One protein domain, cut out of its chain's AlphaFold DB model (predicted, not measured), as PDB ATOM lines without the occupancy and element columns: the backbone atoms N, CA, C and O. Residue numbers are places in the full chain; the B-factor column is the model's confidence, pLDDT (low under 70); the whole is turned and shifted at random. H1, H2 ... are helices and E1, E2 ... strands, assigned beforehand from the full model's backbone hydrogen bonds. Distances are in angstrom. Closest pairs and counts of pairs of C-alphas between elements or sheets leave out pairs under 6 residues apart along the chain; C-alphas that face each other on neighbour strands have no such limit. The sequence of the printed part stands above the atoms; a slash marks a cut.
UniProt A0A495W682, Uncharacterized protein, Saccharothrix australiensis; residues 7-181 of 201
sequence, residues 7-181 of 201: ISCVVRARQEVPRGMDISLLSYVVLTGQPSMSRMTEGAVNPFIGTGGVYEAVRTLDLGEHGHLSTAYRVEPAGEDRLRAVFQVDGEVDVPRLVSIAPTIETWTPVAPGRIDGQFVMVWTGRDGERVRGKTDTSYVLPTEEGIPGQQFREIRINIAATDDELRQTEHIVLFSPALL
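AT A GLANCE: This is residues 7 to 181 of the 201 residues of an uncharacterized protein of Saccharothrix australiensis (UniProt A0A495W682). Ten antiparallel strands roll round into a barrel that is not closed: its edge strands E1 and E4 stay apart, and the short helix H1 sits inside. From H1 an unnamed stretch, residues 29 to 46, leads on through the inside towards the other end, where H2 lies; H3 is a short piece on the outside, past the end of E10. The printed part has 175 residues, with named elements in the order E1 H1 H2 E2 E3 E4 E5 E6 E7 E8 E9 E10 H3, and its class is mostly strand. The sheet is branched, twisted and antiparallel in each of its neighbour pairs. The whole is compact, with a radius of gyration of the C-alphas of 15.9 A and spans of 43 by 38 by 24 A.

HOW THE PARTS SIT: E1, residues 7 to 12, is an edge strand and the antiparallel neighbour of E10, residues 166 to 176, with N 9 and O 169 2.9 A apart, within hydrogen-bond range. H1, residues 23 to 28, is on the sheet, which curls round it; the closest C-alphas of H1 and E10 are those of Ser 24 and Leu 167, 5.9 A apart. After it, residues 39 to 40 pair parallel with residues 174 to 175 of E10. H2, residues 47 to 50, only grazes the sheet, with residues 47 to 48. E2, residues 55 to 62, E3, residues 67 to 77, and E4, residues 83 to 93, form a meander, each strand the antiparallel neighbour of the one before; N 59 and O 71 are 2.8 A apart, and N 72 and O 88 2.9 A. E4 is an edge strand and bends by 57 degrees at residue 90. On the other side of E2 from E3 lies E8, residues 131 to 141, with N 58 and O 139 3.0 A apart. The edge strand E5, residues 98 to 101, runs on into E6, residues 104 to 112, across a break of 2 residues, at 66 degrees. E7, residues 115 to 126, has three neighbours: E5 beside residues 123 to 126 and E6 beside residues 115 to 120 on one side, E8 on the other side. N 99 and O 125 of E5 and E7 are 2.9 A apart, N 109 and O 117 of E6 and E7 2.8 A, and N 118 and O 138 of E7 and E8 2.8 A. E6, E7 and E8 form a second meander, and with E9, residues 152 to 162, a Greek key, the first strand being the antiparallel neighbour of the fourth; N 106 and O 154 are 2.8 A apart. E9 and E10 form a hairpin, with N 157 and O 172 2.9 A apart. H3, residues 178 to 181, only grazes the sheet; its closest C-alpha to E9 is that of Pro 178, 6.1 A from that of Gln 152. In H1, 0 of 2 O i to N i+4 pairs and 3 of 3 O i to N i+3 pairs are within hydrogen-bond range; H2 and H3 are too short for an i+4 pair.

IN THESE COORDINATES: E1 begins at C-alpha 7, (139.970, 150.456, 107.028), and H1 begins at C-alpha 23, (158.473, 149.082, 105.481). From first to last C-alpha, E3 measures 33.1 A, E7 34.6 A, E8 31.7 A, E9 31.3 A and E10 31.9 A. H3 ends at C-alpha 181, (133.076, 127.711, 109.109).

THE WHOLE: The two C-alphas farthest apart, those of Asp 128 and Glu 145, are 46.9 A apart. The printed part has no cut. The link from H1 to H2, 18 residues, is long. The mean pLDDT of the printed part is 96.1, and residue 33 is under 70.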
ATOM      1  N   ILE A   7     139.086 149.434 106.454       95.44
ATOM      2  CA  ILE A   7     139.970 150.456 107.028       95.44
ATOM      3  C   ILE A   7     141.169 150.708 106.116       95.44
ATOM      4  O   ILE A   7     141.603 149.836 105.367       95.44
ATOM      5  N   SER A   8     141.717 151.920 106.170       96.19
ATOM      6  CA  SER A   8     142.943 152.272 105.461       96.19
ATOM      7  C   SER A   8     143.860 153.141 106.311       96.19
ATOM      8  O   SER A   8     143.407 153.862 107.203       96.19
ATOM      9  N   CYS A   9     145.158 153.082 106.027       95.94
ATOM     10  CA  CYS A   9     146.148 153.954 106.638       95.94
ATOM     11  C   CYS A   9     147.292 154.283 105.676       95.94
ATOM     12  O   CYS A   9     147.532 153.601 104.675       95.94
ATOM     13  N   VAL A  10     148.040 155.322 106.042       97.56
ATOM     14  CA  VAL A  10     149.333 155.653 105.448       97.56
ATOM     15  C   VAL A  10     150.350 155.771 106.575       97.56
ATOM     16  O   VAL A  10     150.144 156.534 107.519       97.56
ATOM     17  N   VAL A  11     151.447 155.035 106.461       96.56
ATOM     18  CA  VAL A  11     152.596 155.091 107.363       96.56
ATOM     19  C   VAL A  11     153.744 155.735 106.616       96.56
ATOM     20  O   VAL A  11     153.984 155.413 105.458       96.56
ATOM     21  N   ARG A  12     154.446 156.654 107.279       98.19
ATOM     22  CA  ARG A  12     155.637 157.307 106.737       98.19
ATOM     23  C   ARG A  12     156.777 157.205 107.726       98.19
ATOM     24  O   ARG A  12     156.616 157.589 108.889       98.19
ATOM     25  N   ALA A  13     157.915 156.729 107.254       97.56
ATOM     26  CA  ALA A  13     159.146 156.724 108.006       97.56
ATOM     27  C   ALA A  13     159.613 158.173 108.210       97.56
ATOM     28  O   ALA A  13     159.623 158.992 107.293       97.56
ATOM     29  N   ARG A  14     159.956 158.522 109.453       97.69
ATOM     30  CA  ARG A  14     160.564 159.827 109.784       97.69
ATOM     31  C   ARG A  14     162.090 159.779 109.772       97.69
ATOM     32  O   ARG A  14     162.741 160.810 109.902       97.69
ATOM     33  N   GLN A  15     162.628 158.574 109.693       96.69
ATOM     34  CA  GLN A  15     164.039 158.230 109.659       96.69
ATOM     35  C   GLN A  15     164.207 157.132 108.613       96.69
ATOM     36  O   GLN A  15     163.216 156.553 108.166       96.69
ATOM     37  N   GLU A  16     165.444 156.861 108.221       97.00
ATOM     38  CA  GLU A  16     165.748 155.751 107.325       97.00
ATOM     39  C   GLU A  16     165.256 154.427 107.928       97.00
ATOM     40  O   GLU A  16     165.435 154.172 109.124       97.00
ATOM     41  N   VAL A  17     164.596 153.607 107.108       96.69
ATOM     42  CA  VAL A  17     164.166 152.267 107.515       96.69
ATOM     43  C   VAL A  17     165.420 151.409 107.737       96.69
ATOM     44  O   VAL A  17     166.319 151.443 106.893       96.69
ATOM     45  N   PRO A  18     165.523 150.657 108.851       96.31
ATOM     46  CA  PRO A  18     166.696 149.837 109.126       96.31
ATOM     47  C   PRO A  18     167.027 148.884 107.977       96.31
ATOM     48  O   PRO A  18     166.142 148.299 107.352       96.31
ATOM     49  N   ARG A  19     168.321 148.680 107.721       96.19
ATOM     50  CA  ARG A  19     168.774 147.702 106.727       96.19
ATOM     51  C   ARG A  19     168.220 146.309 107.058       96.19
ATOM     52  O   ARG A  19     168.283 145.896 108.209       96.19
ATOM     53  N   GLY A  20     167.736 145.597 106.039       95.62
ATOM     54  CA  GLY A  20     167.104 144.274 106.177       95.62
ATOM     55  C   GLY A  20     165.594 144.341 106.429       95.62
ATOM     56  O   GLY A  20     164.887 143.359 106.225       95.62
ATOM     57  N   MET A  21     165.063 145.513 106.792       97.44
ATOM     58  CA  MET A  21     163.631 145.723 106.963       97.44
ATOM     59  C   MET A  21     163.014 146.357 105.713       97.44
ATOM     60  O   MET A  21     163.455 147.403 105.241       97.44
ATOM     61  N   ASP A  22     161.928 145.767 105.219       97.81
ATOM     62  CA  ASP A  22     161.015 146.429 104.289       97.81
ATOM     63  C   ASP A  22     159.874 147.097 105.070       97.81
ATOM     64  O   ASP A  22     159.269 146.468 105.942       97.81
ATOM     65  N   ILE A  23     159.537 148.357 104.761       97.69
ATOM     66  CA  ILE A  23     158.473 149.082 105.481       97.69
ATOM     67  C   ILE A  23     157.117 148.373 105.397       97.69
ATOM     68  O   ILE A  23     156.313 148.480 106.324       97.69
ATOM     69  N   SER A  24     156.863 147.603 104.333       97.81
ATOM     70  CA  SER A  24     155.622 146.844 104.188       97.81
ATOM     71  C   SER A  24     155.487 145.746 105.228       97.81
ATOM     72  O   SER A  24     154.366 145.322 105.486       97.81
ATOM     73  N   LEU A  25     156.580 145.311 105.864       97.69
ATOM     74  CA  LEU A  25     156.504 144.362 106.966       97.69
ATOM     75  C   LEU A  25     155.634 144.924 108.095       97.69
ATOM     76  O   LEU A  25     154.853 144.175 108.664       97.69
ATOM     77  N   LEU A  26     155.626 146.246 108.332       96.75
ATOM     78  CA  LEU A  26     154.753 146.895 109.325       96.75
ATOM     79  C   LEU A  26     153.253 146.615 109.123       96.75
ATOM     80  O   LEU A  26     152.453 146.847 110.033       96.75
ATOM     81  N   SER A  27     152.851 146.047 107.985       95.88
ATOM     82  CA  SER A  27     151.505 145.524 107.782       95.88
ATOM     83  C   SER A  27     151.079 144.445 108.774       95.88
ATOM     84  O   SER A  27     149.889 144.143 108.785       95.88
ATOM     85  N   TYR A  28     151.996 143.831 109.544       95.12
ATOM     86  CA  TYR A  28     151.664 142.898 110.638       95.12
ATOM     87  C   TYR A  28     151.291 143.600 111.954       95.12
ATOM     88  O   TYR A  28     150.828 142.932 112.877       95.12
ATOM     89  N   VAL A  29     151.475 144.920 112.068       92.69
ATOM     90  CA  VAL A  29     151.243 145.678 113.308       92.69
ATOM     91  C   VAL A  29     150.306 146.875 113.135       92.69
ATOM     92  O   VAL A  29     149.503 147.125 114.028       92.69
ATOM     93  N   VAL A  30     150.397 147.624 112.032       87.25
ATOM     94  CA  VAL A  30     149.780 148.964 111.931       87.25
ATOM     95  C   VAL A  30     148.253 148.917 111.938       87.25
ATOM     96  O   VAL A  30     147.619 149.701 112.642       87.25
ATOM     97  N   LEU A  31     147.673 148.026 111.132       86.12
ATOM     98  CA  LEU A  31     146.233 147.774 111.097       86.12
ATOM     99  C   LEU A  31     145.982 146.319 111.469       86.12
ATOM    100  O   LEU A  31     145.363 146.067 112.492       86.12
ATOM    101  N   THR A  32     146.494 145.390 110.657       79.31
ATOM    102  CA  THR A  32     146.415 143.920 110.794       79.31
ATOM    103  C   THR A  32     145.169 143.465 111.513       79.31
ATOM    104  O   THR A  32     145.195 142.903 112.613       79.31
ATOM    105  N   GLY A  33     144.063 143.804 110.873       65.19
ATOM    106  CA  GLY A  33     142.752 143.709 111.433       65.19
ATOM    107  C   GLY A  33     142.646 144.566 112.680       65.19
ATOM    108  O   GLY A  33     142.564 143.984 113.759       65.19
ATOM    109  N   GLN A  34     142.555 145.895 112.575       92.06
ATOM    110  CA  GLN A  34     142.245 146.739 113.737       92.06
ATOM    111  C   GLN A  34     141.004 146.128 114.415       92.06
ATOM    112  O   GLN A  34     139.942 146.121 113.786       92.06
ATOM    113  N   PRO A  35     141.101 145.529 115.621       95.00
ATOM    114  CA  PRO A  35     140.085 144.587 116.098       95.00
ATOM    115  C   PRO A  35     138.677 145.181 116.138       95.00
ATOM    116  O   PRO A  35     137.719 144.553 115.679       95.00
ATOM    117  N   SER A  36     138.573 146.444 116.560       95.44
ATOM    118  CA  SER A  36     137.326 147.214 116.608       95.44
ATOM    119  C   SER A  36     136.707 147.516 115.237       95.44
ATOM    120  O   SER A  36     135.535 147.867 115.165       95.44
ATOM    121  N   MET A  37     137.446 147.366 114.138       96.25
ATOM    122  CA  MET A  37     136.933 147.583 112.781       96.25
ATOM    123  C   MET A  37     136.313 146.335 112.162       96.25
ATOM    124  O   MET A  37     135.683 146.453 111.121       96.25
ATOM    125  N   SER A  38     136.449 145.159 112.778       96.69
ATOM    126  CA  SER A  38     135.947 143.908 112.196       96.69
ATOM    127  C   SER A  38     134.434 143.937 112.008       96.69
ATOM    128  O   SER A  38     133.698 144.070 112.992       96.69
ATOM    129  N   ARG A  39     133.970 143.732 110.771       96.88
ATOM    130  CA  ARG A  39     132.548 143.530 110.494       96.88
ATOM    131  C   ARG A  39     132.114 142.185 111.054       96.88
ATOM    132  O   ARG A  39     132.682 141.158 110.694       96.88
ATOM    133  N   MET A  40     131.118 142.191 111.929       96.25
ATOM    134  CA  MET A  40     130.612 140.978 112.571       96.25
ATOM    135  C   MET A  40     129.589 140.278 111.675       96.25
ATOM    136  O   MET A  40     128.667 140.920 111.171       96.25
ATOM    137  N   THR A  41     129.727 138.966 111.499       95.56
ATOM    138  CA  THR A  41     128.649 138.119 110.973       95.56
ATOM    139  C   THR A  41     127.700 137.689 112.092       95.56
ATOM    140  O   THR A  41     127.953 137.927 113.274       95.56
ATOM    141  N   GLU A  42     126.616 137.000 111.736       93.25
ATOM    142  CA  GLU A  42     125.702 136.415 112.718       93.25
ATOM    143  C   GLU A  42     126.440 135.487 113.705       93.25
ATOM    144  O   GLU A  42     127.316 134.700 113.328       93.25
ATOM    145  N   GLY A  43     126.105 135.624 114.991       93.19
ATOM    146  CA  GLY A  43     126.692 134.853 116.089       93.19
ATOM    147  C   GLY A  43     128.091 135.293 116.533       93.19
ATOM    148  O   GLY A  43     128.586 134.762 117.526       93.19
ATOM    149  N   ALA A  44     128.727 136.242 115.841       95.81
ATOM    150  CA  ALA A  44     130.017 136.784 116.254       95.81
ATOM    151  C   ALA A  44     129.871 137.923 117.280       95.81
ATOM    152  O   ALA A  44     128.921 138.704 117.236       95.81
ATOM    153  N   VAL A  45     130.843 138.041 118.185       96.00
ATOM    154  CA  VAL A  45     130.914 139.055 119.247       96.00
ATOM    155  C   VAL A  45     132.259 139.769 119.184       96.00
ATOM    156  O   VAL A  45     133.307 139.137 119.305       96.00
ATOM    157  N   ASN A  46     132.243 141.095 119.044       96.75
ATOM    158  CA  ASN A  46     133.450 141.919 119.009       96.75
ATOM    159  C   ASN A  46     133.546 142.824 120.254       96.75
ATOM    160  O   ASN A  46     133.012 143.938 120.238       96.75
ATOM    161  N   PRO A  47     134.244 142.397 121.322       96.44
ATOM    162  CA  PRO A  47     134.302 143.160 122.571       96.44
ATOM    163  C   PRO A  47     135.101 144.463 122.432       96.44
ATOM    164  O   PRO A  47     134.899 145.397 123.202       96.44
ATOM    165  N   PHE A  48     135.950 144.586 121.406       96.69
ATOM    166  CA  PHE A  48     136.693 145.818 121.135       96.69
ATOM    167  C   PHE A  48     135.780 146.981 120.732       96.69
ATOM    168  O   PHE A  48     136.165 148.136 120.881       96.69
ATOM    169  N   ILE A  49     134.575 146.714 120.217       95.62
ATOM    170  CA  ILE A  49     133.601 147.775 119.921       95.62
ATOM    171  C   ILE A  49     133.060 148.364 121.230       95.62
ATOM    172  O   ILE A  49     132.983 149.585 121.361       95.62
ATOM    173  N   GLY A  50     132.753 147.511 122.214       93.56
ATOM    174  CA  GLY A  50     132.237 147.921 123.525       93.56
ATOM    175  C   GLY A  50     133.219 148.777 124.329       93.56
ATOM    176  O   GLY A  50     132.802 149.651 125.083       93.56
ATOM    177  N   THR A  51     134.527 148.609 124.107       95.44
ATOM    178  CA  THR A  51     135.572 149.431 124.744       95.44
ATOM    179  C   THR A  51     135.868 150.735 124.001       95.44
ATOM    180  O   THR A  51     136.819 151.437 124.346       95.44
ATOM    181  N   GLY A  52     135.118 151.051 122.940       95.38
ATOM    182  CA  GLY A  52     135.438 152.173 122.057       95.38
ATOM    183  C   GLY A  52     136.762 151.981 121.308       95.38
ATOM    184  O   GLY A  52     137.404 152.959 120.940       95.38
ATOM    185  N   GLY A  53     137.199 150.735 121.107       95.38
ATOM    186  CA  GLY A  53     138.457 150.386 120.450       95.38
ATOM    187  C   GLY A  53     139.704 150.552 121.317       95.38
ATOM    188  O   GLY A  53     140.808 150.482 120.783       95.38
ATOM    189  N   VAL A  54     139.546 150.754 122.628       96.81
ATOM    190  CA  VAL A  54     140.651 150.829 123.595       96.81
ATOM    191  C   VAL A  54     141.102 149.424 123.980       96.81
ATOM    192  O   VAL A  54     140.272 148.586 124.343       96.81
ATOM    193  N   TYR A  55     142.410 149.176 123.908       97.44
ATOM    194  CA  TYR A  55     143.050 147.932 124.339       97.44
ATOM    195  C   TYR A  55     144.575 148.091 124.416       97.44
ATOM    196  O   TYR A  55     145.167 149.008 123.839       97.44
ATOM    197  N   GLU A  56     145.210 147.144 125.093       97.88
ATOM    198  CA  GLU A  56     146.648 146.894 125.027       97.88
ATOM    199  C   GLU A  56     146.891 145.520 124.408       97.88
ATOM    200  O   GLU A  56     146.027 144.641 124.460       97.88
ATOM    201  N   ALA A  57     148.056 145.324 123.797       97.69
ATOM    202  CA  ALA A  57     148.442 144.007 123.317       97.69
ATOM    203  C   ALA A  57     149.955 143.810 123.328       97.69
ATOM    204  O   ALA A  57     150.728 144.769 123.296       97.69
ATOM    205  N   VAL A  58     150.363 142.546 123.309       98.00
ATOM    206  CA  VAL A  58     151.707 142.127 122.910       98.00
ATOM    207  C   VAL A  58     151.557 141.170 121.740       98.00
ATOM    208  O   VAL A  58     150.731 140.264 121.807       98.00
ATOM    209  N   ARG A  59     152.335 141.369 120.676       98.12
ATOM    210  CA  ARG A  59     152.377 140.493 119.502       98.12
ATOM    211  C   ARG A  59     153.800 140.050 119.237       98.12
ATOM    212  O   ARG A  59     154.715 140.862 119.303       98.12
ATOM    213  N   THR A  60     153.970 138.795 118.871       98.38
ATOM    214  CA  THR A  60     155.217 138.265 118.331       98.38
ATOM    215  C   THR A  60     155.024 137.874 116.875       98.38
ATOM    216  O   THR A  60     153.922 137.520 116.459       98.38
ATOM    217  N   LEU A  61     156.096 137.944 116.095       98.56
ATOM    218  CA  LEU A  61     156.148 137.529 114.704       98.56
ATOM    219  C   LEU A  61     157.420 136.712 114.488       98.56
ATOM    220  O   LEU A  61     158.519 137.251 114.541       98.56
ATOM    221  N   ASP A  62     157.273 135.416 114.243       98.69
ATOM    222  CA  ASP A  62     158.365 134.508 113.885       98.69
ATOM    223  C   ASP A  62     158.374 134.282 112.368       98.69
ATOM    224  O   ASP A  62     157.452 133.661 111.830       98.69
ATOM    225  N   LEU A  63     159.403 134.804 111.691       98.62
ATOM    226  CA  LEU A  63     159.607 134.697 110.243       98.62
ATOM    227  C   LEU A  63     160.573 133.559 109.866       98.62
ATOM    228  O   LEU A  63     160.961 133.440 108.701       98.62
ATOM    229  N   GLY A  64     160.983 132.725 110.827       98.25
ATOM    230  CA  GLY A  64     161.964 131.668 110.615       98.25
ATOM    231  C   GLY A  64     163.341 132.233 110.271       98.25
ATOM    232  O   GLY A  64     163.940 132.962 111.057       98.25
ATOM    233  N   GLU A  65     163.859 131.890 109.089       97.88
ATOM    234  CA  GLU A  65     165.190 132.332 108.647       97.88
ATOM    235  C   GLU A  65     165.291 133.845 108.409       97.88
ATOM    236  O   GLU A  65     166.383 134.398 108.484       97.88
ATOM    237  N   HIS A  66     164.158 134.523 108.205       98.50
ATOM    238  CA  HIS A  66     164.106 135.973 108.015       98.50
ATOM    239  C   HIS A  66     164.032 136.765 109.325       98.50
ATOM    240  O   HIS A  66     163.920 137.990 109.280       98.50
ATOM    241  N   GLY A  67     164.063 136.097 110.482       98.38
ATOM    242  CA  GLY A  67     164.158 136.742 111.791       98.38
ATOM    243  C   GLY A  67     162.862 136.768 112.605       98.38
ATOM    244  O   GLY A  67     161.961 135.945 112.431       98.38
ATOM    245  N   HIS A  68     162.797 137.693 113.559       98.50
ATOM    246  CA  HIS A  68     161.746 137.755 114.570       98.50
ATOM    247  C   HIS A  68     161.483 139.187 115.031       98.50
ATOM    248  O   HIS A  68     162.420 139.959 115.237       98.50
ATOM    249  N   LEU A  69     160.213 139.509 115.278       98.31
ATOM    250  CA  LEU A  69     159.790 140.768 115.887       98.31
ATOM    251  C   LEU A  69     158.897 140.519 117.105       98.31
ATOM    252  O   LEU A  69     158.068 139.611 117.124       98.31
ATOM    253  N   SER A  70     159.021 141.391 118.096       98.06
ATOM    254  CA  SER A  70     158.093 141.556 119.206       98.06
ATOM    255  C   SER A  70     157.513 142.959 119.152       98.06
ATOM    256  O   SER A  70     158.144 143.909 118.682       98.06
ATOM    257  N   THR A  71     156.266 143.113 119.569       98.19
ATOM    258  CA  THR A  71     155.585 144.397 119.519       98.19
ATOM    259  C   THR A  71     154.680 144.590 120.710       98.19
ATOM    260  O   THR A  71     153.851 143.737 121.013       98.19
ATOM    261  N   ALA A  72     154.808 145.743 121.356       97.88
ATOM    262  CA  ALA A  72     153.870 146.214 122.363       97.88
ATOM    263  C   ALA A  72     152.940 147.273 121.756       97.88
ATOM    264  O   ALA A  72     153.385 148.172 121.039       97.88
ATOM    265  N   TYR A  73     151.649 147.159 122.060       93.50
ATOM    266  CA  TYR A  73     150.568 147.966 121.506       93.50
ATOM    267  C   TYR A  73     149.836 148.649 122.640       93.50
ATOM    268  O   TYR A  73     149.457 148.007 123.623       93.50
ATOM    269  N   ARG A  74     149.531 149.925 122.448       96.81
ATOM    270  CA  ARG A  74     148.574 150.627 123.290       96.81
ATOM    271  C   ARG A  74     147.689 151.505 122.432       96.81
ATOM    272  O   ARG A  74     148.184 152.390 121.736       96.81
ATOM    273  N   VAL A  75     146.388 151.253 122.494       96.69
ATOM    274  CA  VAL A  75     145.368 152.050 121.818       96.69
ATOM    275  C   VAL A  75     144.547 152.765 122.874       96.69
ATOM    276  O   VAL A  75     143.894 152.131 123.697       96.69
ATOM    277  N   GLU A  76     144.602 154.092 122.861       97.00
ATOM    278  CA  GLU A  76     143.979 154.955 123.861       97.00
ATOM    279  C   GLU A  76     143.104 156.039 123.209       97.00
ATOM    280  O   GLU A  76     143.325 156.396 122.047       97.00
ATOM    281  N   PRO A  77     142.111 156.589 123.929       96.56
ATOM    282  CA  PRO A  77     141.323 157.716 123.440       96.56
ATOM    283  C   PRO A  77     142.192 158.949 123.162       96.56
ATOM    284  O   PRO A  77     143.114 159.261 123.915       96.56
ATOM    285  N   ALA A  78     141.869 159.684 122.100       96.56
ATOM    286  CA  ALA A  78     142.618 160.856 121.640       96.56
ATOM    287  C   ALA A  78     141.696 162.032 121.273       96.56
ATOM    288  O   ALA A  78     141.866 162.682 120.239       96.56
ATOM    289  N   GLY A  79     140.714 162.295 122.137       92.44
ATOM    290  CA  GLY A  79     139.639 163.261 121.916       92.44
ATOM    291  C   GLY A  79     138.330 162.586 121.509       92.44
ATOM    292  O   GLY A  79     138.216 161.361 121.543       92.44
ATOM    293  N   GLU A  80     137.341 163.399 121.146       90.31
ATOM    294  CA  GLU A  80     136.039 162.917 120.680       90.31
ATOM    295  C   GLU A  80     136.215 162.146 119.363       90.31
ATOM    296  O   GLU A  80     136.841 162.642 118.422       90.31
ATOM    297  N   ASP A  81     135.736 160.902 119.341       87.44
ATOM    298  CA  ASP A  81     135.761 159.993 118.187       87.44
ATOM    299  C   ASP A  81     137.145 159.705 117.585       87.44
ATOM    300  O   ASP A  81     137.280 159.387 116.399       87.44
ATOM    301  N   ARG A  82     138.206 159.808 118.391       92.94
ATOM    302  CA  ARG A  82     139.579 159.550 117.946       92.94
ATOM    303  C   ARG A  82     140.291 158.578 118.863       92.94
ATOM    304  O   ARG A  82     140.182 158.651 120.084       92.94
ATOM    305  N   LEU A  83     141.100 157.729 118.244       94.75
ATOM    306  CA  LEU A  83     142.036 156.851 118.924       94.75
ATOM    307  C   LEU A  83     143.464 157.237 118.564       94.75
ATOM    308  O   LEU A  83     143.755 157.672 117.447       94.75
ATOM    309  N   ARG A  84     144.361 157.034 119.519       95.56
ATOM    310  CA  ARG A  84     145.801 157.055 119.318       95.56
ATOM    311  C   ARG A  84     146.319 155.652 119.564       95.56
ATOM    312  O   ARG A  84     146.167 155.123 120.658       95.56
ATOM    313  N   ALA A  85     146.962 155.087 118.553       94.94
ATOM    314  CA  ALA A  85     147.713 153.852 118.682       94.94
ATOM    315  C   ALA A  85     149.207 154.174 118.796       94.94
ATOM    316  O   ALA A  85     149.741 154.987 118.035       94.94
ATOM    317  N   VAL A  86     149.869 153.552 119.765       95.50
ATOM    318  CA  VAL A  86     151.321 153.574 119.929       95.50
ATOM    319  C   VAL A  86     151.815 152.142 119.816       95.50
ATOM    320  O   VAL A  86     151.299 151.248 120.486       95.50
ATOM    321  N   PHE A  87     152.820 151.954 118.968       95.12
ATOM    322  CA  PHE A  87     153.452 150.670 118.716       95.12
ATOM    323  C   PHE A  87     154.935 150.801 119.032       95.12
ATOM    324  O   PHE A  87     155.588 151.729 118.545       95.12
ATOM    325  N   GLN A  88     155.458 149.879 119.826       97.00
ATOM    326  CA  GLN A  88     156.891 149.699 120.001       97.00
ATOM    327  C   GLN A  88     157.256 148.357 119.383       97.00
ATOM    328  O   GLN A  88     156.770 147.335 119.853       97.00
ATOM    329  N   VAL A  89     158.049 148.385 118.313       96.75
ATOM    330  CA  VAL A  89     158.476 147.203 117.559       96.75
ATOM    331  C   VAL A  89     159.964 146.991 117.807       96.75
ATOM    332  O   VAL A  89     160.753 147.894 117.542       96.75
ATOM    333  N   ASP A  90     160.327 145.802 118.273       97.75
ATOM    334  CA  ASP A  90     161.699 145.413 118.583       97.75
ATOM    335  C   ASP A  90     162.012 144.057 117.939       97.75
ATOM    336  O   ASP A  90     161.169 143.159 117.940       97.75
ATOM    337  N   GLY A  91     163.221 143.883 117.411       97.31
ATOM    338  CA  GLY A  91     163.679 142.607 116.861       97.31
ATOM    339  C   GLY A  91     164.641 142.763 115.690       97.31
ATOM    340  O   GLY A  91     165.179 143.843 115.447       97.31
ATOM    341  N   GLU A  92     164.857 141.666 114.975       97.88
ATOM    342  CA  GLU A  92     165.815 141.563 113.876       97.88
ATOM    343  C   GLU A  92     165.133 140.900 112.690       97.88
ATOM    344  O   GLU A  92     164.486 139.864 112.852       97.88
ATOM    345  N   VAL A  93     165.272 141.492 111.505       98.31
ATOM    346  CA  VAL A  93     164.684 140.954 110.279       98.31
ATOM    347  C   VAL A  93     165.602 141.160 109.086       98.31
ATOM    348  O   VAL A  93     166.305 142.168 109.000       98.31
ATOM    349  N   ASP A  94     165.549 140.210 108.161       98.31
ATOM    350  CA  ASP A  94     166.143 140.324 106.832       98.31
ATOM    351  C   ASP A  94     165.162 139.755 105.806       98.31
ATOM    352  O   ASP A  94     165.042 138.540 105.619       98.31
ATOM    353  N   VAL A  95     164.378 140.646 105.203       98.31
ATOM    354  CA  VAL A  95     163.323 140.302 104.246       98.31
ATOM    355  C   VAL A  95     163.582 140.954 102.886       98.31
ATOM    356  O   VAL A  95     164.104 142.071 102.820       98.31
ATOM    357  N   PRO A  96     163.178 140.307 101.776       97.94
ATOM    358  CA  PRO A  96     163.189 140.944 100.468       97.94
ATOM    359  C   PRO A  96     162.190 142.110 100.418       97.94
ATOM    360  O   PRO A  96     161.333 142.284 101.284       97.94
ATOM    361  N   ARG A  97     162.238 142.881  99.328       97.69
ATOM    362  CA  ARG A  97     161.220 143.897  99.019       97.69
ATOM    363  C   ARG A  97     159.846 143.235  98.895       97.69
ATOM    364  O   ARG A  97     159.615 142.519  97.923       97.69
ATOM    365  N   LEU A  98     158.924 143.509  99.812       98.38
ATOM    366  CA  LEU A  98     157.597 142.887  99.839       98.38
ATOM    367  C   LEU A  98     156.619 143.651  98.933       98.38
ATOM    368  O   LEU A  98     156.645 144.880  98.875       98.38
ATOM    369  N   VAL A  99     155.758 142.932  98.206       98.06
ATOM    370  CA  VAL A  99     154.830 143.535  97.225       98.06
ATOM    371  C   VAL A  99     153.370 143.128  97.402       98.06
ATOM    372  O   VAL A  99     152.483 143.834  96.931       98.06
ATOM    373  N   SER A 100     153.094 142.016  98.084       97.94
ATOM    374  CA  SER A 100     151.725 141.580  98.373       97.94
ATOM    375  C   SER A 100     151.656 140.697  99.612       97.94
ATOM    376  O   SER A 100     152.669 140.163 100.066       97.94
ATOM    377  N   ILE A 101     150.441 140.513 100.128       98.06
ATOM    378  CA  ILE A 101     150.142 139.696 101.305       98.06
ATOM    379  C   ILE A 101     148.985 138.765 100.949       98.06
ATOM    380  O   ILE A 101     147.981 139.206 100.392       98.06
ATOM    381  N   ALA A 102     149.119 137.477 101.250       98.06
ATOM    382  CA  ALA A 102     148.009 136.544 101.119       98.06
ATOM    383  C   ALA A 102     146.922 136.848 102.169       98.06
ATOM    384  O   ALA A 102     147.257 137.253 103.286       98.06
ATOM    385  N   PRO A 103     145.631 136.611 101.864       96.31
ATOM    386  CA  PRO A 103     144.584 136.624 102.879       96.31
ATOM    387  C   PRO A 103     144.952 135.734 104.067       96.31
ATOM    388  O   PRO A 103     145.512 134.649 103.886       96.31
ATOM    389  N   THR A 104     144.629 136.183 105.275       96.25
ATOM    390  CA  THR A 104     144.930 135.449 106.507       96.25
ATOM    391  C   THR A 104     143.681 135.258 107.354       96.25
ATOM    392  O   THR A 104     142.736 136.043 107.274       96.25
ATOM    393  N   ILE A 105     143.694 134.193 108.155       96.62
ATOM    394  CA  ILE A 105     142.690 133.926 109.176       96.62
ATOM    395  C   ILE A 105     143.364 134.030 110.541       96.62
ATOM    396  O   ILE A 105     144.292 133.274 110.833       96.62
ATOM    397  N   GLU A 106     142.866 134.934 111.378       97.50
ATOM    398  CA  GLU A 106     143.201 134.996 112.797       97.50
ATOM    399  C   GLU A 106     142.183 134.237 113.628       97.50
ATOM    400  O   GLU A 106     140.978 134.383 113.464       97.50
ATOM    401  N   THR A 107     142.691 133.402 114.526       98.00
ATOM    402  CA  THR A 107     141.899 132.665 115.500       98.00
ATOM    403  C   THR A 107     141.963 133.403 116.824       98.00
ATOM    404  O   THR A 107     143.046 133.572 117.376       98.00
ATOM    405  N   TRP A 108     140.813 133.823 117.334       98.06
ATOM    406  CA  TRP A 108     140.664 134.423 118.653       98.06
ATOM    407  C   TRP A 108     140.184 133.390 119.656       98.06
ATOM    408  O   TRP A 108     139.151 132.754 119.449       98.06
ATOM    409  N   THR A 109     140.904 133.271 120.765       98.12
ATOM    410  CA  THR A 109     140.591 132.356 121.862       98.12
ATOM    411  C   THR A 109     140.412 133.160 123.152       98.12
ATOM    412  O   THR A 109     141.331 133.884 123.538       98.12
ATOM    413  N   PRO A 110     139.254 133.075 123.835       97.56
ATOM    414  CA  PRO A 110     139.098 133.697 125.145       97.56
ATOM    415  C   PRO A 110     139.968 132.961 126.162       97.56
ATOM    416  O   PRO A 110     139.904 131.736 126.252       97.56
ATOM    417  N   VAL A 111     140.746 133.701 126.952       97.75
ATOM    418  CA  VAL A 111     141.615 133.100 127.983       97.75
ATOM    419  C   VAL A 111     141.213 133.487 129.403       97.75
ATOM    420  O   VAL A 111     141.409 132.714 130.335       97.75
ATOM    421  N   ALA A 112     140.613 134.665 129.572       96.75
ATOM    422  CA  ALA A 112     140.045 135.168 130.820       96.75
ATOM    423  C   ALA A 112     139.125 136.370 130.510       96.75
ATOM    424  O   ALA A 112     139.152 136.872 129.383       96.75
ATOM    425  N   PRO A 113     138.331 136.869 131.476       96.06
ATOM    426  CA  PRO A 113     137.598 138.126 131.314       96.06
ATOM    427  C   PRO A 113     138.514 139.255 130.815       96.06
ATOM    428  O   PRO A 113     139.610 139.447 131.348       96.06
ATOM    429  N   GLY A 114     138.095 139.947 129.750       96.25
ATOM    430  CA  GLY A 114     138.874 141.019 129.124       96.25
ATOM    431  C   GLY A 114     140.165 140.589 128.420       96.25
ATOM    432  O   GLY A 114     140.950 141.452 128.034       96.25
ATOM    433  N   ARG A 115     140.433 139.286 128.262       98.06
ATOM    434  CA  ARG A 115     141.673 138.777 127.656       98.06
ATOM    435  C   ARG A 115     141.394 137.806 126.522       98.06
ATOM    436  O   ARG A 115     140.638 136.843 126.674       98.06
ATOM    437  N   ILE A 116     142.048 138.051 125.394       98.19
ATOM    438  CA  ILE A 116     141.898 137.270 124.167       98.19
ATOM    439  C   ILE A 116     143.291 136.994 123.627       98.19
ATOM    440  O   ILE A 116     144.076 137.927 123.484       98.19
ATOM    441  N   ASP A 117     143.564 135.747 123.273       98.44
ATOM    442  CA  ASP A 117     144.751 135.408 122.500       98.44
ATOM    443  C   ASP A 117     144.375 135.263 121.021       98.44
ATOM    444  O   ASP A 117     143.353 134.664 120.676       98.44
ATOM    445  N   GLY A 118     145.185 135.854 120.148       98.00
ATOM    446  CA  GLY A 118     145.049 135.841 118.696       98.00
ATOM    447  C   GLY A 118     146.198 135.086 118.046       98.00
ATOM    448  O   GLY A 118     147.354 135.348 118.358       98.00
ATOM    449  N   GLN A 119     145.900 134.171 117.126       98.38
ATOM    450  CA  GLN A 119     146.920 133.398 116.412       98.38
ATOM    451  C   GLN A 119     146.649 133.378 114.916       98.38
ATOM    452  O   GLN A 119     145.522 133.108 114.493       98.38
ATOM    453  N   PHE A 120     147.675 133.640 114.107       97.94
ATOM    454  CA  PHE A 120     147.565 133.600 112.650       97.94
ATOM    455  C   PHE A 120     148.901 133.406 111.950       97.94
ATOM    456  O   PHE A 120     149.977 133.491 112.536       97.94
ATOM    457  N   VAL A 121     148.814 133.141 110.649       98.31
ATOM    458  CA  VAL A 121     149.968 133.089 109.759       98.31
ATOM    459  C   VAL A 121     149.793 134.131 108.672       98.31
ATOM    460  O   VAL A 121     148.804 134.108 107.941       98.31
ATOM    461  N   MET A 122     150.779 135.003 108.525       98.25
ATOM    462  CA  MET A 122     150.884 135.901 107.383       98.25
ATOM    463  C   MET A 122     151.858 135.325 106.361       98.25
ATOM    464  O   MET A 122     152.847 134.678 106.713       98.25
ATOM    465  N   VAL A 123     151.566 135.551 105.085       98.62
ATOM    466  CA  VAL A 123     152.462 135.190 103.988       98.62
ATOM    467  C   VAL A 123     152.610 136.404 103.094       98.62
ATOM    468  O   VAL A 123     151.641 136.832 102.466       98.62
ATOM    469  N   TRP A 124     153.822 136.942 103.031       98.56
ATOM    470  CA  TRP A 124     154.189 137.994 102.099       98.56
ATOM    471  C   TRP A 124     154.812 137.389 100.846       98.56
ATOM    472  O   TRP A 124     155.421 136.318 100.884       98.56
ATOM    473  N   THR A 125     154.665 138.083  99.725       98.62
ATOM    474  CA  THR A 125     155.391 137.783  98.488       98.62
ATOM    475  C   THR A 125     156.373 138.910  98.211       98.62
ATOM    476  O   THR A 125     155.985 140.081  98.194       98.62
ATOM    477  N   GLY A 126     157.639 138.545  98.030       98.19
ATOM    478  CA  GLY A 126     158.718 139.421  97.608       98.19
ATOM    479  C   GLY A 126     158.605 139.786  96.130       98.19
ATOM    480  O   GLY A 126     157.938 139.115  95.342       98.19
ATOM    481  N   ARG A 127     159.267 140.869  95.727       97.00
ATOM    482  CA  ARG A 127     159.290 141.351  94.338       97.00
ATOM    483  C   ARG A 127     159.907 140.342  93.363       97.00
ATOM    484  O   ARG A 127     159.588 140.361  92.178       97.00
ATOM    485  N   ASP A 128     160.795 139.495  93.858       96.75
ATOM    486  CA  ASP A 128     161.440 138.386  93.153       96.75
ATOM    487  C   ASP A 128     160.606 137.091  93.150       96.75
ATOM    488  O   ASP A 128     160.993 136.112  92.512       96.75
ATOM    489  N   GLY A 129     159.449 137.087  93.817       97.81
ATOM    490  CA  GLY A 129     158.573 135.928  93.959       97.81
ATOM    491  C   GLY A 129     158.865 135.061  95.187       97.81
ATOM    492  O   GLY A 129     158.152 134.075  95.397       97.81
ATOM    493  N   GLU A 130     159.859 135.411  96.011       98.00
ATOM    494  CA  GLU A 130     160.109 134.736  97.285       98.00
ATOM    495  C   GLU A 130     158.887 134.844  98.211       98.00
ATOM    496  O   GLU A 130     158.139 135.825  98.183       98.00
ATOM    497  N   ARG A 131     158.645 133.819  99.037       98.44
ATOM    498  CA  ARG A 131     157.545 133.820 100.008       98.44
ATOM    499  C   ARG A 131     158.089 133.861 101.423       98.44
ATOM    500  O   ARG A 131     158.620 132.864 101.899       98.44
ATOM    501  N   VAL A 132     157.835 134.965 102.113       98.56
ATOM    502  CA  VAL A 132     158.154 135.125 103.533       98.56
ATOM    503  C   VAL A 132     156.930 134.723 104.344       98.56
ATOM    504  O   VAL A 132     155.844 135.275 104.155       98.56
ATOM    505  N   ARG A 133     157.075 133.753 105.247       98.62
ATOM    506  CA  ARG A 133     155.987 133.272 106.107       98.62
ATOM    507  C   ARG A 133     156.246 133.676 107.548       98.62
ATOM    508  O   ARG A 133     157.279 133.319 108.092       98.62
ATOM    509  N   GLY A 134     155.271 134.324 108.175       98.50
ATOM    510  CA  GLY A 134     155.332 134.721 109.579       98.50
ATOM    511  C   GLY A 134     154.244 134.072 110.417       98.50
ATOM    512  O   GLY A 134     153.067 134.158 110.067       98.50
ATOM    513  N   LYS A 135     154.618 133.432 111.524       98.62
ATOM    514  CA  LYS A 135     153.674 132.999 112.563       98.62
ATOM    515  C   LYS A 135     153.503 134.119 113.571       98.62
ATOM    516  O   LYS A 135     154.492 134.692 114.014       98.62
ATOM    517  N   THR A 136     152.257 134.420 113.899       98.44
ATOM    518  CA  THR A 136     151.908 135.523 114.779       98.44
ATOM    519  C   THR A 136     151.111 135.019 115.966       98.44
ATOM    520  O   THR A 136     150.076 134.379 115.776       98.44
ATOM    521  N   ASP A 137     151.560 135.378 117.165       98.31
ATOM    522  CA  ASP A 137     150.836 135.186 118.418       98.31
ATOM    523  C   ASP A 137     150.601 136.561 119.044       98.31
ATOM    524  O   ASP A 137     151.504 137.390 119.113       98.31
ATOM    525  N   THR A 138     149.373 136.837 119.464       98.25
ATOM    526  CA  THR A 138     148.974 138.106 120.077       98.25
ATOM    527  C   THR A 138     148.250 137.830 121.376       98.25
ATOM    528  O   THR A 138     147.384 136.969 121.406       98.25
ATOM    529  N   SER A 139     148.539 138.592 122.425       98.12
ATOM    530  CA  SER A 139     147.733 138.609 123.642       98.12
ATOM    531  C   SER A 139     147.145 139.998 123.824       98.12
ATOM    532  O   SER A 139     147.885 140.971 123.986       98.12
ATOM    533  N   TYR A 140     145.821 140.094 123.746       97.88
ATOM    534  CA  TYR A 140     145.056 141.324 123.908       97.88
ATOM    535  C   TYR A 140     144.545 141.453 125.343       97.88
ATOM    536  O   TYR A 140     144.068 140.488 125.946       97.88
ATOM    537  N   VAL A 141     144.576 142.679 125.860       98.00
ATOM    538  CA  VAL A 141     144.004 143.065 127.150       98.00
ATOM    539  C   VAL A 141     143.051 144.231 126.928       98.00
ATOM    540  O   VAL A 141     143.447 145.305 126.474       98.00
ATOM    541  N   LEU A 142     141.781 144.014 127.244       97.81
ATOM    542  CA  LEU A 142     140.710 144.980 127.080       97.81
ATOM    543  C   LEU A 142     140.292 145.536 128.451       97.81
ATOM    544  O   LEU A 142     140.256 144.788 129.429       97.81
ATOM    545  N   PRO A 143     139.920 146.825 128.548       97.19
ATOM    546  CA  PRO A 143     139.413 147.432 129.780       97.19
ATOM    547  C   PRO A 143     137.933 147.071 130.027       97.19
ATOM    548  O   PRO A 143     137.092 147.945 130.218       97.19
ATOM    549  N   THR A 144     137.596 145.784 129.972       95.56
ATOM    550  CA  THR A 144     136.247 145.253 130.206       95.56
ATOM    551  C   THR A 144     136.335 143.840 130.771       95.56
ATOM    552  O   THR A 144     137.334 143.154 130.574       95.56
ATOM    553  N   GLU A 145     135.290 143.388 131.459       94.44
ATOM    554  CA  GLU A 145     135.137 141.978 131.843       94.44
ATOM    555  C   GLU A 145     134.406 141.166 130.764       94.44
ATOM    556  O   GLU A 145     134.377 139.936 130.826       94.44
ATOM    557  N   GLU A 146     133.847 141.837 129.750       90.69
ATOM    558  CA  GLU A 146     133.211 141.177 128.615       90.69
ATOM    559  C   GLU A 146     134.226 140.304 127.867       90.69
ATOM    560  O   GLU A 146     135.304 140.744 127.464       90.69
ATOM    561  N   GLY A 147     133.871 139.032 127.703       88.94
ATOM    562  CA  GLY A 147     134.630 138.068 126.918       88.94
ATOM    563  C   GLY A 147     133.954 137.762 125.586       88.94
ATOM    564  O   GLY A 147     132.859 138.234 125.284       88.94
ATOM    565  N   ILE A 148     134.601 136.907 124.800       93.25
ATOM    566  CA  ILE A 148     133.975 136.267 123.642       93.25
ATOM    567  C   ILE A 148     133.380 134.914 124.067       93.25
ATOM    568  O   ILE A 148     133.967 134.242 124.918       93.25
ATOM    569  N   PRO A 149     132.230 134.492 123.505       91.94
ATOM    570  CA  PRO A 149     131.483 133.309 123.968       91.94
ATOM    571  C   PRO A 149     132.195 131.972 123.697       91.94
ATOM    572  O   PRO A 149     131.734 130.917 124.123       91.94
ATOM    573  N   GLY A 150     133.305 132.012 122.969       95.50
ATOM    574  CA  GLY A 150     134.109 130.875 122.563       95.50
ATOM    575  C   GLY A 150     135.139 131.326 121.536       95.50
ATOM    576  O   GLY A 150     135.353 132.527 121.346       95.50
ATOM    577  N   GLN A 151     135.764 130.361 120.868       97.06
ATOM    578  CA  GLN A 151     136.668 130.648 119.761       97.06
ATOM    579  C   GLN A 151     135.927 131.385 118.637       97.06
ATOM    580  O   GLN A 151     134.777 131.069 118.338       97.06
ATOM    581  N   GLN A 152     136.584 132.360 118.018       96.94
ATOM    582  CA  GLN A 152     136.083 133.083 116.847       96.94
ATOM    583  C   GLN A 152     137.199 133.267 115.826       96.94
ATOM    584  O   GLN A 152     138.375 133.135 116.157       96.94
ATOM    585  N   PHE A 153     136.837 133.594 114.590       96.88
ATOM    586  CA  PHE A 153     137.788 133.713 113.494       96.88
ATOM    587  C   PHE A 153     137.651 135.048 112.788       96.88
ATOM    588  O   PHE A 153     136.551 135.585 112.655       96.88
ATOM    589  N   ARG A 154     138.770 135.572 112.302       96.38
ATOM    590  CA  ARG A 154     138.821 136.809 111.535       96.38
ATOM    591  C   ARG A 154     139.479 136.567 110.206       96.38
ATOM    592  O   ARG A 154     140.661 136.251 110.165       96.38
ATOM    593  N   GLU A 155     138.733 136.760 109.132       96.50
ATOM    594  CA  GLU A 155     139.326 136.875 107.810       96.50
ATOM    595  C   GLU A 155     139.840 138.296 107.628       96.50
ATOM    596  O   GLU A 155     139.101 139.260 107.834       96.50
ATOM    597  N   ILE A 156     141.107 138.416 107.239       96.88
ATOM    598  CA  ILE A 156     141.774 139.689 106.997       96.88
ATOM    599  C   ILE A 156     142.371 139.643 105.592       96.88
ATOM    600  O   ILE A 156     143.239 138.820 105.281       96.88
ATOM    601  N   ARG A 157     141.911 140.548 104.731       97.62
ATOM    602  CA  ARG A 157     142.458 140.760 103.387       97.62
ATOM    603  C   ARG A 157     143.177 142.089 103.369       97.62
ATOM    604  O   ARG A 157     142.549 143.114 103.607       97.62
ATOM    605  N   ILE A 158     144.472 142.064 103.079       97.00
ATOM    606  CA  ILE A 158     145.330 143.245 103.141       97.00
ATOM    607  C   ILE A 158     145.838 143.551 101.738       97.00
ATOM    608  O   ILE A 158     146.454 142.700 101.100       97.00
ATOM    609  N   ASN A 159     145.620 144.782 101.281       97.31
ATOM    610  CA  ASN A 159     146.313 145.317 100.115       97.31
ATOM    611  C   ASN A 159     147.334 146.348 100.580       97.31
ATOM    612  O   ASN A 159     147.026 147.192 101.426       97.31
ATOM    613  N   ILE A 160     148.529 146.284 100.000       97.44
ATOM    614  CA  ILE A 160     149.630 147.193 100.299       97.44
ATOM    615  C   ILE A 160     150.177 147.825  99.025       97.44
ATOM    616  O   ILE A 160     150.167 147.224  97.953       97.44
ATOM    617  N   ALA A 161     150.688 149.039  99.165       97.75
ATOM    618  CA  ALA A 161     151.578 149.667  98.204       97.75
ATOM    619  C   ALA A 161     152.631 150.448  98.988       97.75
ATOM    620  O   ALA A 161     152.273 151.213  99.884       97.75
ATOM    621  N   ALA A 162     153.908 150.267  98.662       97.25
ATOM    622  CA  ALA A 162     154.986 150.869  99.434       97.25
ATOM    623  C   ALA A 162     156.110 151.446  98.567       97.25
ATOM    624  O   ALA A 162     156.434 150.912  97.500       97.25
ATOM    625  N   THR A 163     156.743 152.499  99.084       97.19
ATOM    626  CA  THR A 163     158.070 153.023  98.706       97.19
ATOM    627  C   THR A 163     159.085 152.633  99.790       97.19
ATOM    628  O   THR A 163     158.787 151.783 100.631       97.19
ATOM    629  N   ASP A 164     160.300 153.171  99.761       96.12
ATOM    630  CA  ASP A 164     161.302 152.881 100.798       96.12
ATOM    631  C   ASP A 164     160.916 153.493 102.157       96.12
ATOM    632  O   ASP A 164     161.339 153.014 103.204       96.12
ATOM    633  N   ASP A 165     160.071 154.525 102.146       97.88
ATOM    634  CA  ASP A 165     159.724 155.351 103.301       97.88
ATOM    635  C   ASP A 165     158.212 155.511 103.539       97.88
ATOM    636  O   ASP A 165     157.814 156.083 104.552       97.88
ATOM    637  N   GLU A 166     157.349 155.013 102.654       98.38
ATOM    638  CA  GLU A 166     155.892 155.097 102.787       98.38
ATOM    639  C   GLU A 166     155.252 153.719 102.592       98.38
ATOM    640  O   GLU A 166     155.557 153.015 101.635       98.38
ATOM    641  N   LEU A 167     154.314 153.361 103.469       98.19
ATOM    642  CA  LEU A 167     153.407 152.224 103.315       98.19
ATOM    643  C   LEU A 167     151.975 152.750 103.251       98.19
ATOM    644  O   LEU A 167     151.511 153.454 104.147       98.19
ATOM    645  N   ARG A 168     151.245 152.362 102.210       98.25
ATOM    646  CA  ARG A 168     149.795 152.518 102.099       98.25
ATOM    647  C   ARG A 168     149.162 151.158 102.278       98.25
ATOM    648  O   ARG A 168     149.557 150.212 101.602       98.25
ATOM    649  N   GLN A 169     148.174 151.079 103.153       97.62
ATOM    650  CA  GLN A 169     147.510 149.829 103.482       97.62
ATOM    651  C   GLN A 169     146.004 150.028 103.507       97.62
ATOM    652  O   GLN A 169     145.507 151.027 104.026       97.62
ATOM    653  N   THR A 170     145.287 149.062 102.947       97.50
ATOM    654  CA  THR A 170     143.833 148.938 103.066       97.50
ATOM    655  C   THR A 170     143.504 147.524 103.496       97.50
ATOM    656  O   THR A 170     144.126 146.583 102.994       97.50
ATOM    657  N   GLU A 171     142.510 147.366 104.354       97.19
ATOM    658  CA  GLU A 171     142.076 146.065 104.835       97.19
ATOM    659  C   GLU A 171     140.576 145.887 104.706       97.19
ATOM    660  O   GLU A 171     139.827 146.835 104.929       97.19
ATOM    661  N   HIS A 172     140.182 144.649 104.412       97.12
ATOM    662  CA  HIS A 172     138.829 144.148 104.602       97.12
ATOM    663  C   HIS A 172     138.849 143.059 105.675       97.12
ATOM    664  O   HIS A 172     139.640 142.115 105.584       97.12
ATOM    665  N   ILE A 173     137.997 143.196 106.687       96.62
ATOM    666  CA  ILE A 173     138.051 142.429 107.927       96.62
ATOM    667  C   ILE A 173     136.655 141.919 108.277       96.62
ATOM    668  O   ILE A 173     135.733 142.700 108.531       96.62
ATOM    669  N   VAL A 174     136.518 140.600 108.385       96.94
ATOM    670  CA  VAL A 174     135.264 139.946 108.774       96.94
ATOM    671  C   VAL A 174     135.509 139.056 109.983       96.94
ATOM    672  O   VAL A 174     136.352 138.170 109.923       96.94
ATOM    673  N   LEU A 175     134.767 139.282 111.067       97.19
ATOM    674  CA  LEU A 175     134.738 138.425 112.252       97.19
ATOM    675  C   LEU A 175     133.551 137.468 112.147       97.19
ATOM    676  O   LEU A 175     132.414 137.914 111.977       97.19
ATOM    677  N   PHE A 176     133.809 136.175 112.299       95.75
ATOM    678  CA  PHE A 176     132.799 135.131 112.203       95.75
ATOM    679  C   PHE A 176     132.942 134.055 113.282       95.75
ATOM    680  O   PHE A 176     134.007 133.838 113.864       95.75
ATOM    681  N   SER A 177     131.821 133.390 113.559       94.06
ATOM    682  CA  SER A 177     131.735 132.297 114.527       94.06
ATOM    683  C   SER A 177     132.151 130.953 113.903       94.06
ATOM    684  O   SER A 177     132.084 130.792 112.680       94.06
ATOM    685  N   PRO A 178     132.532 129.948 114.715       91.56
ATOM    686  CA  PRO A 178     132.859 128.610 114.220       91.56
ATOM    687  C   PRO A 178     131.726 127.950 113.424       91.56
ATOM    688  O   PRO A 178     131.989 127.262 112.442       91.56
ATOM    689  N   ALA A 179     130.466 128.223 113.782       88.56
ATOM    690  CA  ALA A 179     129.300 127.668 113.095       88.56
ATOM    691  C   ALA A 179     129.268 128.022 111.595       88.56
ATOM    692  O   ALA A 179     128.857 127.205 110.772       88.56
ATOM    693  N   LEU A 180     129.743 129.215 111.214       83.19
ATOM    694  CA  LEU A 180     129.816 129.620 109.808       83.19
ATOM    695  C   LEU A 180     130.892 128.837 109.037       83.19
ATOM    696  O   LEU A 180     130.705 128.493 107.866       83.19
ATOM    697  N   LEU A 181     132.011 128.523 109.697       79.06
ATOM    698  CA  LEU A 181     133.076 127.711 109.109       79.06
ATOM    699  C   LEU A 181     132.577 126.289 108.833       79.06
ATOM    700  O   LEU A 181     132.775 125.770 107.738       79.06
TER     701      LEU A 181